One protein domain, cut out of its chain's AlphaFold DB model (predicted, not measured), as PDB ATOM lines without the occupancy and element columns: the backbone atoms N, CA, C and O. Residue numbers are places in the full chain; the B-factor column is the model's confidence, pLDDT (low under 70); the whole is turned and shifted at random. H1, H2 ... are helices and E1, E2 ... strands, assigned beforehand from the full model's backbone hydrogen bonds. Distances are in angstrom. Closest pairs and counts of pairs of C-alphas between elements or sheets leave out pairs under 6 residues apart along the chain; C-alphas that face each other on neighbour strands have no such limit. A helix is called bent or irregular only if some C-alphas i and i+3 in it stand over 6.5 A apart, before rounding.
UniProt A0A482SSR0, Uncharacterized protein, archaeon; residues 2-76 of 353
ATOM      1  N   THR A   2     -30.851 -58.328  48.822       46.28
ATOM      2  CA  THR A   2     -30.034 -57.329  49.527       46.28
ATOM      3  C   THR A   2     -30.785 -56.735  50.715       46.28
ATOM      4  O   THR A   2     -31.820 -56.101  50.536       46.28
ATOM      5  N   ASP A   3     -30.230 -56.918  51.911       55.78
ATOM      6  CA  ASP A   3     -30.699 -56.380  53.194       55.78
ATOM      7  C   ASP A   3     -30.290 -54.899  53.363       55.78
ATOM      8  O   ASP A   3     -29.721 -54.491  54.375       55.78
ATOM      9  N   SER A   4     -30.479 -54.073  52.321       62.91
ATOM     10  CA  SER A   4     -30.188 -52.638  52.416       62.91
ATOM     11  C   SER A   4     -31.407 -51.893  52.946       62.91
ATOM     12  O   SER A   4     -32.502 -51.971  52.391       62.91
ATOM     13  N   ALA A   5     -31.206 -51.088  53.990       82.81
ATOM     14  CA  ALA A   5     -32.225 -50.193  54.550       82.81
ATOM     15  C   ALA A   5     -32.656 -49.063  53.586       82.81
ATOM     16  O   ALA A   5     -33.403 -48.168  53.971       82.81
ATOM     17  N   GLU A   6     -32.188 -49.085  52.341       88.81
ATOM     18  CA  GLU A   6     -32.402 -48.067  51.325       88.81
ATOM     19  C   GLU A   6     -32.622 -48.722  49.958       88.81
ATOM     20  O   GLU A   6     -31.862 -49.605  49.553       88.81
ATOM     21  N   VAL A   7     -33.644 -48.254  49.241       92.38
ATOM     22  CA  VAL A   7     -33.971 -48.630  47.864       92.38
ATOM     23  C   VAL A   7     -33.963 -47.366  47.007       92.38
ATOM     24  O   VAL A   7     -34.659 -46.396  47.312       92.38
ATOM     25  N   LYS A   8     -33.185 -47.375  45.921       92.38
ATOM     26  CA  LYS A   8     -33.147 -46.293  44.925       92.38
ATOM     27  C   LYS A   8     -33.846 -46.733  43.646       92.38
ATOM     28  O   LYS A   8     -33.620 -47.841  43.168       92.38
ATOM     29  N   ALA A   9     -34.631 -45.842  43.060       93.62
ATOM     30  CA  ALA A   9     -35.278 -46.028  41.772       93.62
ATOM     31  C   ALA A   9     -34.881 -44.900  40.815       93.62
ATOM     32  O   ALA A   9     -34.676 -43.760  41.230       93.62
ATOM     33  N   HIS A  10     -34.777 -45.221  39.527       92.50
ATOM     34  CA  HIS A  10     -34.516 -44.242  38.477       92.50
ATOM     35  C   HIS A  10     -35.554 -44.389  37.376       92.50
ATOM     36  O   HIS A  10     -35.800 -45.495  36.899       92.50
ATOM     37  N   ILE A  11     -36.108 -43.267  36.937       94.50
ATOM     38  CA  ILE A  11     -37.014 -43.191  35.796       94.50
ATOM     39  C   ILE A  11     -36.304 -42.377  34.723       94.50
ATOM     40  O   ILE A  11     -35.984 -41.209  34.944       94.50
ATOM     41  N   LYS A  12     -36.020 -43.002  33.577       95.25
ATOM     42  CA  LYS A  12     -35.363 -42.357  32.436       95.25
ATOM     43  C   LYS A  12     -36.332 -42.256  31.271       95.25
ATOM     44  O   LYS A  12     -36.828 -43.275  30.804       95.25
ATOM     45  N   LEU A  13     -36.534 -41.044  30.773       94.56
ATOM     46  CA  LEU A  13     -37.337 -40.774  29.588       94.56
ATOM     47  C   LEU A  13     -36.460 -40.091  28.541       94.56
ATOM     48  O   LEU A  13     -35.848 -39.056  28.806       94.56
ATOM     49  N   ARG A  14     -36.404 -40.677  27.345       95.38
ATOM     50  CA  ARG A  14     -35.810 -40.057  26.160       95.38
ATOM     51  C   ARG A  14     -36.936 -39.576  25.257       95.38
ATOM     52  O   ARG A  14     -37.813 -40.363  24.921       95.38
ATOM     53  N   PHE A  15     -36.881 -38.320  24.838       94.69
ATOM     54  CA  PHE A  15     -37.875 -37.725  23.950       94.69
ATOM     55  C   PHE A  15     -37.219 -36.729  22.991       94.69
ATOM     56  O   PHE A  15     -36.083 -36.304  23.204       94.69
ATOM     57  N   LYS A  16     -37.929 -36.370  21.921       94.56
ATOM     58  CA  LYS A  16     -37.548 -35.251  21.055       94.56
ATOM     59  C   LYS A  16     -38.347 -34.024  21.467       94.56
ATOM     60  O   LYS A  16     -39.563 -34.121  21.608       94.56
ATOM     61  N   ASN A  17     -37.673 -32.904  21.699       92.50
ATOM     62  CA  ASN A  17     -38.354 -31.648  22.009       92.50
ATOM     63  C   ASN A  17     -38.923 -30.993  20.732       92.50
ATOM     64  O   ASN A  17     -38.694 -31.473  19.620       92.50
ATOM     65  N   ARG A  18     -39.618 -29.859  20.881       90.12
ATOM     66  CA  ARG A  18     -40.180 -29.077  19.761       90.12
ATOM     67  C   ARG A  18     -39.150 -28.677  18.689       90.12
ATOM     68  O   ARG A  18     -39.519 -28.489  17.535       90.12
ATOM     69  N   ASN A  19     -37.870 -28.589  19.049       90.44
ATOM     70  CA  ASN A  19     -36.769 -28.254  18.141       90.44
ATOM     71  C   ASN A  19     -36.091 -29.500  17.537       90.44
ATOM     72  O   ASN A  19     -35.032 -29.388  16.927       90.44
ATOM     73  N   ASN A  20     -36.679 -30.691  17.708       90.12
ATOM     74  CA  ASN A  20     -36.120 -31.993  17.327       90.12
ATOM     75  C   ASN A  20     -34.805 -32.376  18.033       90.12
ATOM     76  O   ASN A  20     -34.142 -33.331  17.622       90.12
ATOM     77  N   TYR A  21     -34.446 -31.692  19.121       94.19
ATOM     78  CA  TYR A  21     -33.300 -32.060  19.950       94.19
ATOM     79  C   TYR A  21     -33.639 -33.291  20.778       94.19
ATOM     80  O   TYR A  21     -34.759 -33.439  21.276       94.19
ATOM     81  N   THR A  22     -32.667 -34.187  20.927       94.50
ATOM     82  CA  THR A  22     -32.855 -35.403  21.718       94.50
ATOM     83  C   THR A  22     -32.607 -35.079  23.183       94.50
ATOM     84  O   THR A  22     -31.469 -34.868  23.597       94.50
ATOM     85  N   CYS A  23     -33.673 -35.069  23.971       94.75
ATOM     86  CA  CYS A  23     -33.627 -34.838  25.405       94.75
ATOM     87  C   CYS A  23     -33.687 -36.170  26.159       94.75
ATOM     88  O   CYS A  23     -34.430 -37.083  25.796       94.75
ATOM     89  N   VAL A  24     -32.918 -36.284  27.236       95.25
ATOM     90  CA  VAL A  24     -32.952 -37.397  28.183       95.25
ATOM     91  C   VAL A  24     -33.125 -36.819  29.576       95.25
ATOM     92  O   VAL A  24     -32.228 -36.153  30.086       95.25
ATOM     93  N   VAL A  25     -34.266 -37.097  30.198       95.38
ATOM     94  CA  VAL A  25     -34.538 -36.742  31.592       95.38
ATOM     95  C   VAL A  25     -34.433 -37.985  32.468       95.38
ATOM     96  O   VAL A  25     -34.946 -39.048  32.123       95.38
ATOM     97  N   THR A  26     -33.739 -37.865  33.597       95.38
ATOM     98  CA  THR A  26     -33.606 -38.906  34.620       95.38
ATOM     99  C   THR A  26     -34.114 -38.363  35.948       95.38
ATOM    100  O   THR A  26     -33.532 -37.420  36.479       95.38
ATOM    101  N   ARG A  27     -35.171 -38.966  36.498       94.81
ATOM    102  CA  ARG A  27     -35.619 -38.725  37.876       94.81
ATOM    103  C   ARG A  27     -35.122 -39.830  38.784       94.81
ATOM    104  O   ARG A  27     -35.283 -41.006  38.463       94.81
ATOM    105  N   SER A  28     -34.561 -39.436  39.915       93.19
ATOM    106  CA  SER A  28     -33.980 -40.342  40.897       93.19
ATOM    107  C   SER A  28     -34.801 -40.267  42.178       93.19
ATOM    108  O   SER A  28     -35.008 -39.193  42.738       93.19
ATOM    109  N   LEU A  29     -35.297 -41.410  42.633       94.19
ATOM    110  CA  LEU A  29     -36.139 -41.545  43.815       94.19
ATOM    111  C   LEU A  29     -35.437 -42.450  44.820       94.19
ATOM    112  O   LEU A  29     -34.763 -43.407  44.440       94.19
ATOM    113  N   GLN A  30     -35.613 -42.169  46.101       93.81
ATOM    114  CA  GLN A  30     -35.033 -42.952  47.180       93.81
ATOM    115  C   GLN A  30     -36.085 -43.200  48.256       93.81
ATOM    116  O   GLN A  30     -36.765 -42.274  48.696       93.81
ATOM    117  N   VAL A  31     -36.194 -44.448  48.700       94.38
ATOM    118  CA  VAL A  31     -36.970 -44.829  49.879       94.38
ATOM    119  C   VAL A  31     -36.024 -45.446  50.895       94.38
ATOM    120  O   VAL A  31     -35.345 -46.428  50.600       94.38
ATOM    121  N   THR A  32     -35.991 -44.883  52.097       92.62
ATOM    122  CA  THR A  32     -35.157 -45.367  53.200       92.62
ATOM    123  C   THR A  32     -36.049 -45.876  54.328       92.62
ATOM    124  O   THR A  32     -36.924 -45.158  54.815       92.62
ATOM    125  N   LYS A  33     -35.826 -47.111  54.777       90.06
ATOM    126  CA  LYS A  33     -36.490 -47.695  55.943       90.06
ATOM    127  C   LYS A  33     -35.756 -47.265  57.211       90.06
ATOM    128  O   LYS A  33     -34.650 -47.720  57.491       90.06
ATOM    129  N   ARG A  34     -36.386 -46.407  58.013       85.94
ATOM    130  CA  ARG A  34     -35.901 -46.003  59.338       85.94
ATOM    131  C   ARG A  34     -36.716 -46.695  60.422       85.94
ATOM    132  O   ARG A  34     -37.860 -46.322  60.679       85.94
ATOM    133  N   LYS A  35     -36.123 -47.691  61.088       84.56
ATOM    134  CA  LYS A  35     -36.812 -48.557  62.064       84.56
ATOM    135  C   LYS A  35     -38.092 -49.166  61.449       84.56
ATOM    136  O   LYS A  35     -37.989 -50.092  60.649       84.56
ATOM    137  N   SER A  36     -39.267 -48.617  61.782       81.69
ATOM    138  CA  SER A  36     -40.595 -49.035  61.290       81.69
ATOM    139  C   SER A  36     -41.195 -48.101  60.216       81.69
ATOM    140  O   SER A  36     -42.184 -48.445  59.577       81.69
ATOM    141  N   LYS A  37     -40.611 -46.919  59.972       88.56
ATOM    142  CA  LYS A  37     -41.139 -45.920  59.025       88.56
ATOM    143  C   LYS A  37     -40.386 -45.964  57.692       88.56
ATOM    144  O   LYS A  37     -39.158 -46.041  57.675       88.56
ATOM    145  N   LEU A  38     -41.117 -45.870  56.584       90.50
ATOM    146  CA  LEU A  38     -40.553 -45.640  55.251       90.50
ATOM    147  C   LEU A  38     -40.516 -44.130  54.979       90.50
ATOM    148  O   LEU A  38     -41.541 -43.456  55.079       90.50
ATOM    149  N   GLU A  39     -39.341 -43.594  54.662       91.38
ATOM    150  CA  GLU A  39     -39.158 -42.197  54.264       91.38
ATOM    151  C   GLU A  39     -38.857 -42.114  52.767       91.38
ATOM    152  O   GLU A  39     -37.886 -42.702  52.293       91.38
ATOM    153  N   TYR A  40     -39.686 -41.370  52.036       93.06
ATOM    154  CA  TYR A  40     -39.503 -41.086  50.614       93.06
ATOM    155  C   TYR A  40     -38.740 -39.775  50.415       93.06
ATOM    156  O   TYR A  40     -39.044 -38.762  51.048       93.06
ATOM    157  N   LYS A  41     -37.780 -39.786  49.491       91.44
ATOM    158  CA  LYS A  41     -37.030 -38.613  49.057       91.44
ATOM    159  C   LYS A  41     -36.895 -38.613  47.535       91.44
ATOM    160  O   LYS A  41     -36.332 -39.539  46.953       91.44
ATOM    161  N   ALA A  42     -37.361 -37.543  46.897       90.81
ATOM    162  CA  ALA A  42     -36.997 -37.237  45.520       90.81
ATOM    163  C   ALA A  42     -35.604 -36.586  45.512       90.81
ATOM    164  O   ALA A  42     -35.367 -35.616  46.235       90.81
ATOM    165  N   LEU A  43     -34.674 -37.157  44.751       92.44
ATOM    166  CA  LEU A  43     -33.343 -36.593  44.528       92.44
ATOM    167  C   LEU A  43     -33.373 -35.669  43.306       92.44
ATOM    168  O   LEU A  43     -34.341 -35.677  42.544       92.44
ATOM    169  N   ASP A  44     -32.307 -34.895  43.108       92.00
ATOM    170  CA  ASP A  44     -32.193 -34.012  41.949       92.00
ATOM    171  C   ASP A  44     -32.300 -34.797  40.637       92.00
ATOM    172  O   ASP A  44     -31.820 -35.930  40.500       92.00
ATOM    173  N   ALA A  45     -32.963 -34.176  39.668       93.50
ATOM    174  CA  ALA A  45     -33.214 -34.754  38.367       93.50
ATOM    175  C   ALA A  45     -32.180 -34.241  37.359       93.50
ATOM    176  O   ALA A  45     -31.823 -33.063  37.346       93.50
ATOM    177  N   ALA A  46     -31.707 -35.133  36.492       93.75
ATOM    178  CA  ALA A  46     -30.739 -34.803  35.454       93.75
ATOM    179  C   ALA A  46     -31.446 -34.670  34.102       93.75
ATOM    180  O   ALA A  46     -32.105 -35.610  33.656       93.75
ATOM    181  N   LEU A  47     -31.281 -33.528  33.439       94.06
ATOM    182  CA  LEU A  47     -31.751 -33.277  32.079       94.06
ATOM    183  C   LEU A  47     -30.545 -33.098  31.159       94.06
ATOM    184  O   LEU A  47     -29.727 -32.205  31.368       94.06
ATOM    185  N   SER A  48     -30.444 -33.928  30.124       94.19
ATOM    186  CA  SER A  48     -29.444 -33.784  29.069       94.19
ATOM    187  C   SER A  48     -30.113 -33.553  27.724       94.19
ATOM    188  O   SER A  48     -31.066 -34.249  27.392       94.19
ATOM    189  N   THR A  49     -29.605 -32.597  26.954       92.94
ATOM    190  CA  THR A  49     -30.099 -32.257  25.618       92.94
ATOM    191  C   THR A  49     -28.968 -32.433  24.613       92.94
ATOM    192  O   THR A  49     -27.858 -31.961  24.843       92.94
ATOM    193  N   LEU A  50     -29.247 -33.131  23.515       94.62
ATOM    194  CA  LEU A  50     -28.364 -33.280  22.364       94.62
ATOM    195  C   LEU A  50     -28.980 -32.523  21.189       94.62
ATOM    196  O   LEU A  50     -30.085 -32.863  20.749       94.62
ATOM    197  N   ASP A  51     -28.284 -31.494  20.723       90.88
ATOM    198  CA  ASP A  51     -28.712 -30.703  19.573       90.88
ATOM    199  C   ASP A  51     -28.512 -31.459  18.240       90.88
ATOM    200  O   ASP A  51     -28.032 -32.595  18.197       90.88
ATOM    201  N   LEU A  52     -28.893 -30.824  17.130       88.06
ATOM    202  CA  LEU A  52     -28.716 -31.387  15.785       88.06
ATOM    203  C   LEU A  52     -27.257 -31.345  15.289       88.06
ATOM    204  O   LEU A  52     -26.934 -32.013  14.312       88.06
ATOM    205  N   GLN A  53     -26.390 -30.568  15.943       89.25
ATOM    206  CA  GLN A  53     -24.970 -30.410  15.609       89.25
ATOM    207  C   GLN A  53     -24.067 -31.374  16.401       89.25
ATOM    208  O   GLN A  53     -22.863 -31.425  16.166       89.25
ATOM    209  N   GLY A  54     -24.640 -32.163  17.314       86.69
ATOM    210  CA  GLY A  54     -23.924 -33.103  18.169       86.69
ATOM    211  C   GLY A  54     -23.437 -32.519  19.500       86.69
ATOM    212  O   GLY A  54     -22.800 -33.243  20.269       86.69
ATOM    213  N   HIS A  55     -23.743 -31.260  19.829       90.38
ATOM    214  CA  HIS A  55     -23.427 -30.687  21.133       90.38
ATOM    215  C   HIS A  55     -24.380 -31.207  22.204       90.38
ATOM    216  O   HIS A  55     -25.610 -31.144  22.097       90.38
ATOM    217  N   LYS A  56     -23.779 -31.699  23.286       91.44
ATOM    218  CA  LYS A  56     -24.486 -32.230  24.444       91.44
ATOM    219  C   LYS A  56     -24.400 -31.251  25.608       91.44
ATOM    220  O   LYS A  56     -23.315 -30.993  26.121       91.44
ATOM    221  N   SER A  57     -25.548 -30.788  26.081       90.44
ATOM    222  CA  SER A  57     -25.678 -30.082  27.355       90.44
ATOM    223  C   SER A  57     -26.288 -31.013  28.405       90.44
ATOM    224  O   SER A  57     -27.088 -31.899  28.091       90.44
ATOM    225  N   SER A  58     -25.869 -30.879  29.662       90.88
ATOM    226  CA  SER A  58     -26.413 -31.649  30.783       90.88
ATOM    227  C   SER A  58     -26.485 -30.770  32.020       90.88
ATOM    228  O   SER A  58     -25.498 -30.133  32.374       90.88
ATOM    229  N   ALA A  59     -27.635 -30.763  32.685       90.88
ATOM    230  CA  ALA A  59     -27.878 -30.008  33.904       90.88
ATOM    231  C   ALA A  59     -28.548 -30.901  34.954       90.88
ATOM    232  O   ALA A  59     -29.415 -31.714  34.627       90.88
ATOM    233  N   SER A  60     -28.140 -30.740  36.212       91.69
ATOM    234  CA  SER A  60     -28.849 -31.286  37.372       91.69
ATOM    235  C   SER A  60     -29.693 -30.169  37.970       91.69
ATOM    236  O   SER A  60     -29.175 -29.084  38.220       91.69
ATOM    237  N   MET A  61     -30.982 -30.415  38.169       92.00
ATOM    238  CA  MET A  61     -31.937 -29.412  38.633       92.00
ATOM    239  C   MET A  61     -32.965 -30.034  39.578       92.00
ATOM    240  O   MET A  61     -33.149 -31.255  39.631       92.00
ATOM    241  N   LYS A  62     -33.649 -29.180  40.339       92.00
ATOM    242  CA  LYS A  62     -34.697 -29.620  41.265       92.00
ATOM    243  C   LYS A  62     -35.874 -30.211  40.489       92.00
ATOM    244  O   LYS A  62     -36.222 -29.723  39.415       92.00
ATOM    245  N   CYS A  63     -36.554 -31.202  41.067       87.38
ATOM    246  CA  CYS A  63     -37.714 -31.840  40.430       87.38
ATOM    247  C   CYS A  63     -38.805 -30.842  40.011       87.38
ATOM    248  O   CYS A  63     -39.320 -30.962  38.905       87.38
ATOM    249  N   SER A  64     -39.071 -29.814  40.823       89.38
ATOM    250  CA  SER A  64     -40.060 -28.769  40.516       89.38
ATOM    251  C   SER A  64     -39.719 -27.945  39.272       89.38
ATOM    252  O   SER A  64     -40.599 -27.425  38.597       89.38
ATOM    253  N   GLU A  65     -38.430 -27.796  38.970       90.94
ATOM    254  CA  GLU A  65     -37.968 -27.094  37.775       90.94
ATOM    255  C   GLU A  65     -38.115 -27.989  36.539       90.94
ATOM    256  O   GLU A  65     -38.588 -27.537  35.499       90.94
ATOM    257  N   VAL A  66     -37.845 -29.294  36.683       91.94
ATOM    258  CA  VAL A  66     -38.133 -30.298  35.644       91.94
ATOM    259  C   VAL A  66     -39.629 -30.382  35.338       91.94
ATOM    260  O   VAL A  66     -39.992 -30.464  34.167       91.94
ATOM    261  N   ASP A  67     -40.495 -30.349  36.355       91.38
ATOM    262  CA  ASP A  67     -41.959 -30.353  36.184       91.38
ATOM    263  C   ASP A  67     -42.441 -29.183  35.310       91.38
ATOM    264  O   ASP A  67     -43.413 -29.325  34.573       91.38
ATOM    265  N   ARG A  68     -41.731 -28.048  35.334       91.38
ATOM    266  CA  ARG A  68     -42.019 -26.886  34.488       91.38
ATOM    267  C   ARG A  68     -41.386 -26.987  33.095       91.38
ATOM    268  O   ARG A  68     -42.052 -26.728  32.099       91.38
ATOM    269  N   ILE A  69     -40.110 -27.363  33.017       91.25
ATOM    270  CA  ILE A  69     -39.319 -27.320  31.774       91.25
ATOM    271  C   ILE A  69     -39.706 -28.437  30.795       91.25
ATOM    272  O   ILE A  69     -39.620 -28.250  29.578       91.25
ATOM    273  N   ILE A  70     -40.100 -29.617  31.282       92.81
ATOM    274  CA  ILE A  70     -40.411 -30.759  30.407       92.81
ATOM    275  C   ILE A  70     -41.663 -30.512  29.549       92.81
ATOM    276  O   ILE A  70     -41.547 -30.687  28.333       92.81
ATOM    277  N   PRO A  71     -42.814 -30.068  30.099       93.44
ATOM    278  CA  PRO A  71     -43.969 -29.688  29.283       93.44
ATOM    279  C   PRO A  71     -43.622 -28.618  28.236       93.44
ATOM    280  O   PRO A  71     -43.944 -28.778  27.058       93.44
ATOM    281  N   GLU A  72     -42.855 -27.591  28.627       91.25
ATOM    282  CA  GLU A  72     -42.379 -26.538  27.715       91.25
ATOM    283  C   GLU A  72     -41.537 -27.116  26.556       91.25
ATOM    284  O   GLU A  72     -41.743 -26.752  25.397       91.25
ATOM    285  N   ASN A  73     -40.637 -28.070  26.831       91.50
ATOM    286  CA  ASN A  73     -39.837 -28.742  25.799       91.50
ATOM    287  C   ASN A  73     -40.676 -29.644  24.883       91.50
ATOM    288  O   ASN A  73     -40.381 -29.751  23.691       91.50
ATOM    289  N   LEU A  74     -41.703 -30.302  25.422       92.06
ATOM    290  CA  LEU A  74     -42.642 -31.115  24.646       92.06
ATOM    291  C   LEU A  74     -43.633 -30.259  23.841       92.06
ATOM    292  O   LEU A  74     -44.266 -30.768  22.922       92.06
ATOM    293  N   GLY A  75     -43.743 -28.962  24.147       90.19
ATOM    294  CA  GLY A  75     -44.655 -28.043  23.470       90.19
ATOM    295  C   GLY A  75     -46.121 -28.232  23.862       90.19
ATOM    296  O   GLY A  75     -47.003 -27.869  23.090       90.19
ATOM    297  N   VAL A  76     -46.381 -28.799  25.041       90.75
ATOM    298  CA  VAL A  76     -47.727 -29.050  25.580       90.75
ATOM    299  C   VAL A  76     -47.817 -28.528  27.012       90.75
ATOM    300  O   VAL A  76     -46.814 -28.482  27.720       90.75
TER     301      VAL A  76
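This is residues 2 to 76 of the 353 residues of an uncharacterized protein of archaeon (UniProt A0A482SSR0). A long, twisted ribbon of antiparallel strands has one helix, H1, packed over one face of part of its length, and the opposite face is bare. The long hairpin E1 and E2 runs along the ribbon; on the other side of E2, E3 pairs with one part of it and runs on into E4, which pairs with another part, and E5 folds back along E4. The printed part has 75 residues, with five named strands and then one named helix, in the order E1 E2 E3 E4 E5 H1, and its class is mixed, helices and strands. It is loose, with a radius of gyration of the C-alphas of 15.5 A, and its outline is a rod spanning 50 by 24 by 15 A.

E1, residues 6 to 16, forms an antiparallel hairpin with E2, residues 22 to 34, at 166 degrees; N 7 and O 31 are 2.8 A apart, within hydrogen-bond range. E2 and E3, residues 37 to 42, form the next hairpin, at 160 degrees, with N 32 and O 39 at 2.9 A; E1, E2 and E3 are a meander, each strand the antiparallel neighbour of the one before. E3 runs on into E4, residues 45 to 50, across a break of 2 residues, at 28 degrees. E4 is also antiparallel to E2, at 165 degrees, with N 24 and O 48 at 2.8 A. E1 lies on one side of E2, and E3 and E4 on the other side. E5, residues 56 to 61, forms a hairpin with E4 at 163 degrees, with N 47 and O 59 at 2.9 A. H1, residues 63 to 74, is on this branched sheet at a height of 9.4 A, over E2 and E4; it runs along the strands, at 25 degrees to E2 on the local plane. The closest C-alphas of E4 and H1 are those of Ala 45 and Cys 63, 5.7 A apart. In H1, 5 of 8 O i to N i+4 pairs are within hydrogen-bond range.

E1 begins at C-alpha 6, (-32.402, -48.067, 51.325), and is 33.3 A long. E2 is the longest strand by residues, 39.2 A from C-alpha 22 to C-alpha 34 at (-35.901, -46.003, 59.338). E3, E4 and E5 have six residues each. H1 is 16.6 A long and ends at C-alpha 74, (-42.642, -31.115, 24.646); it is neither bent nor irregular, but only just: C-alphas 68 and 71 are 6.2 A apart.

The two C-alphas farthest apart are those of Ser 36 and Gln 53, 51.7 A. The printed part has no cut, and its five links are tight. The mean pLDDT of the printed part is 90.2; residues 2 to 4 are under 70.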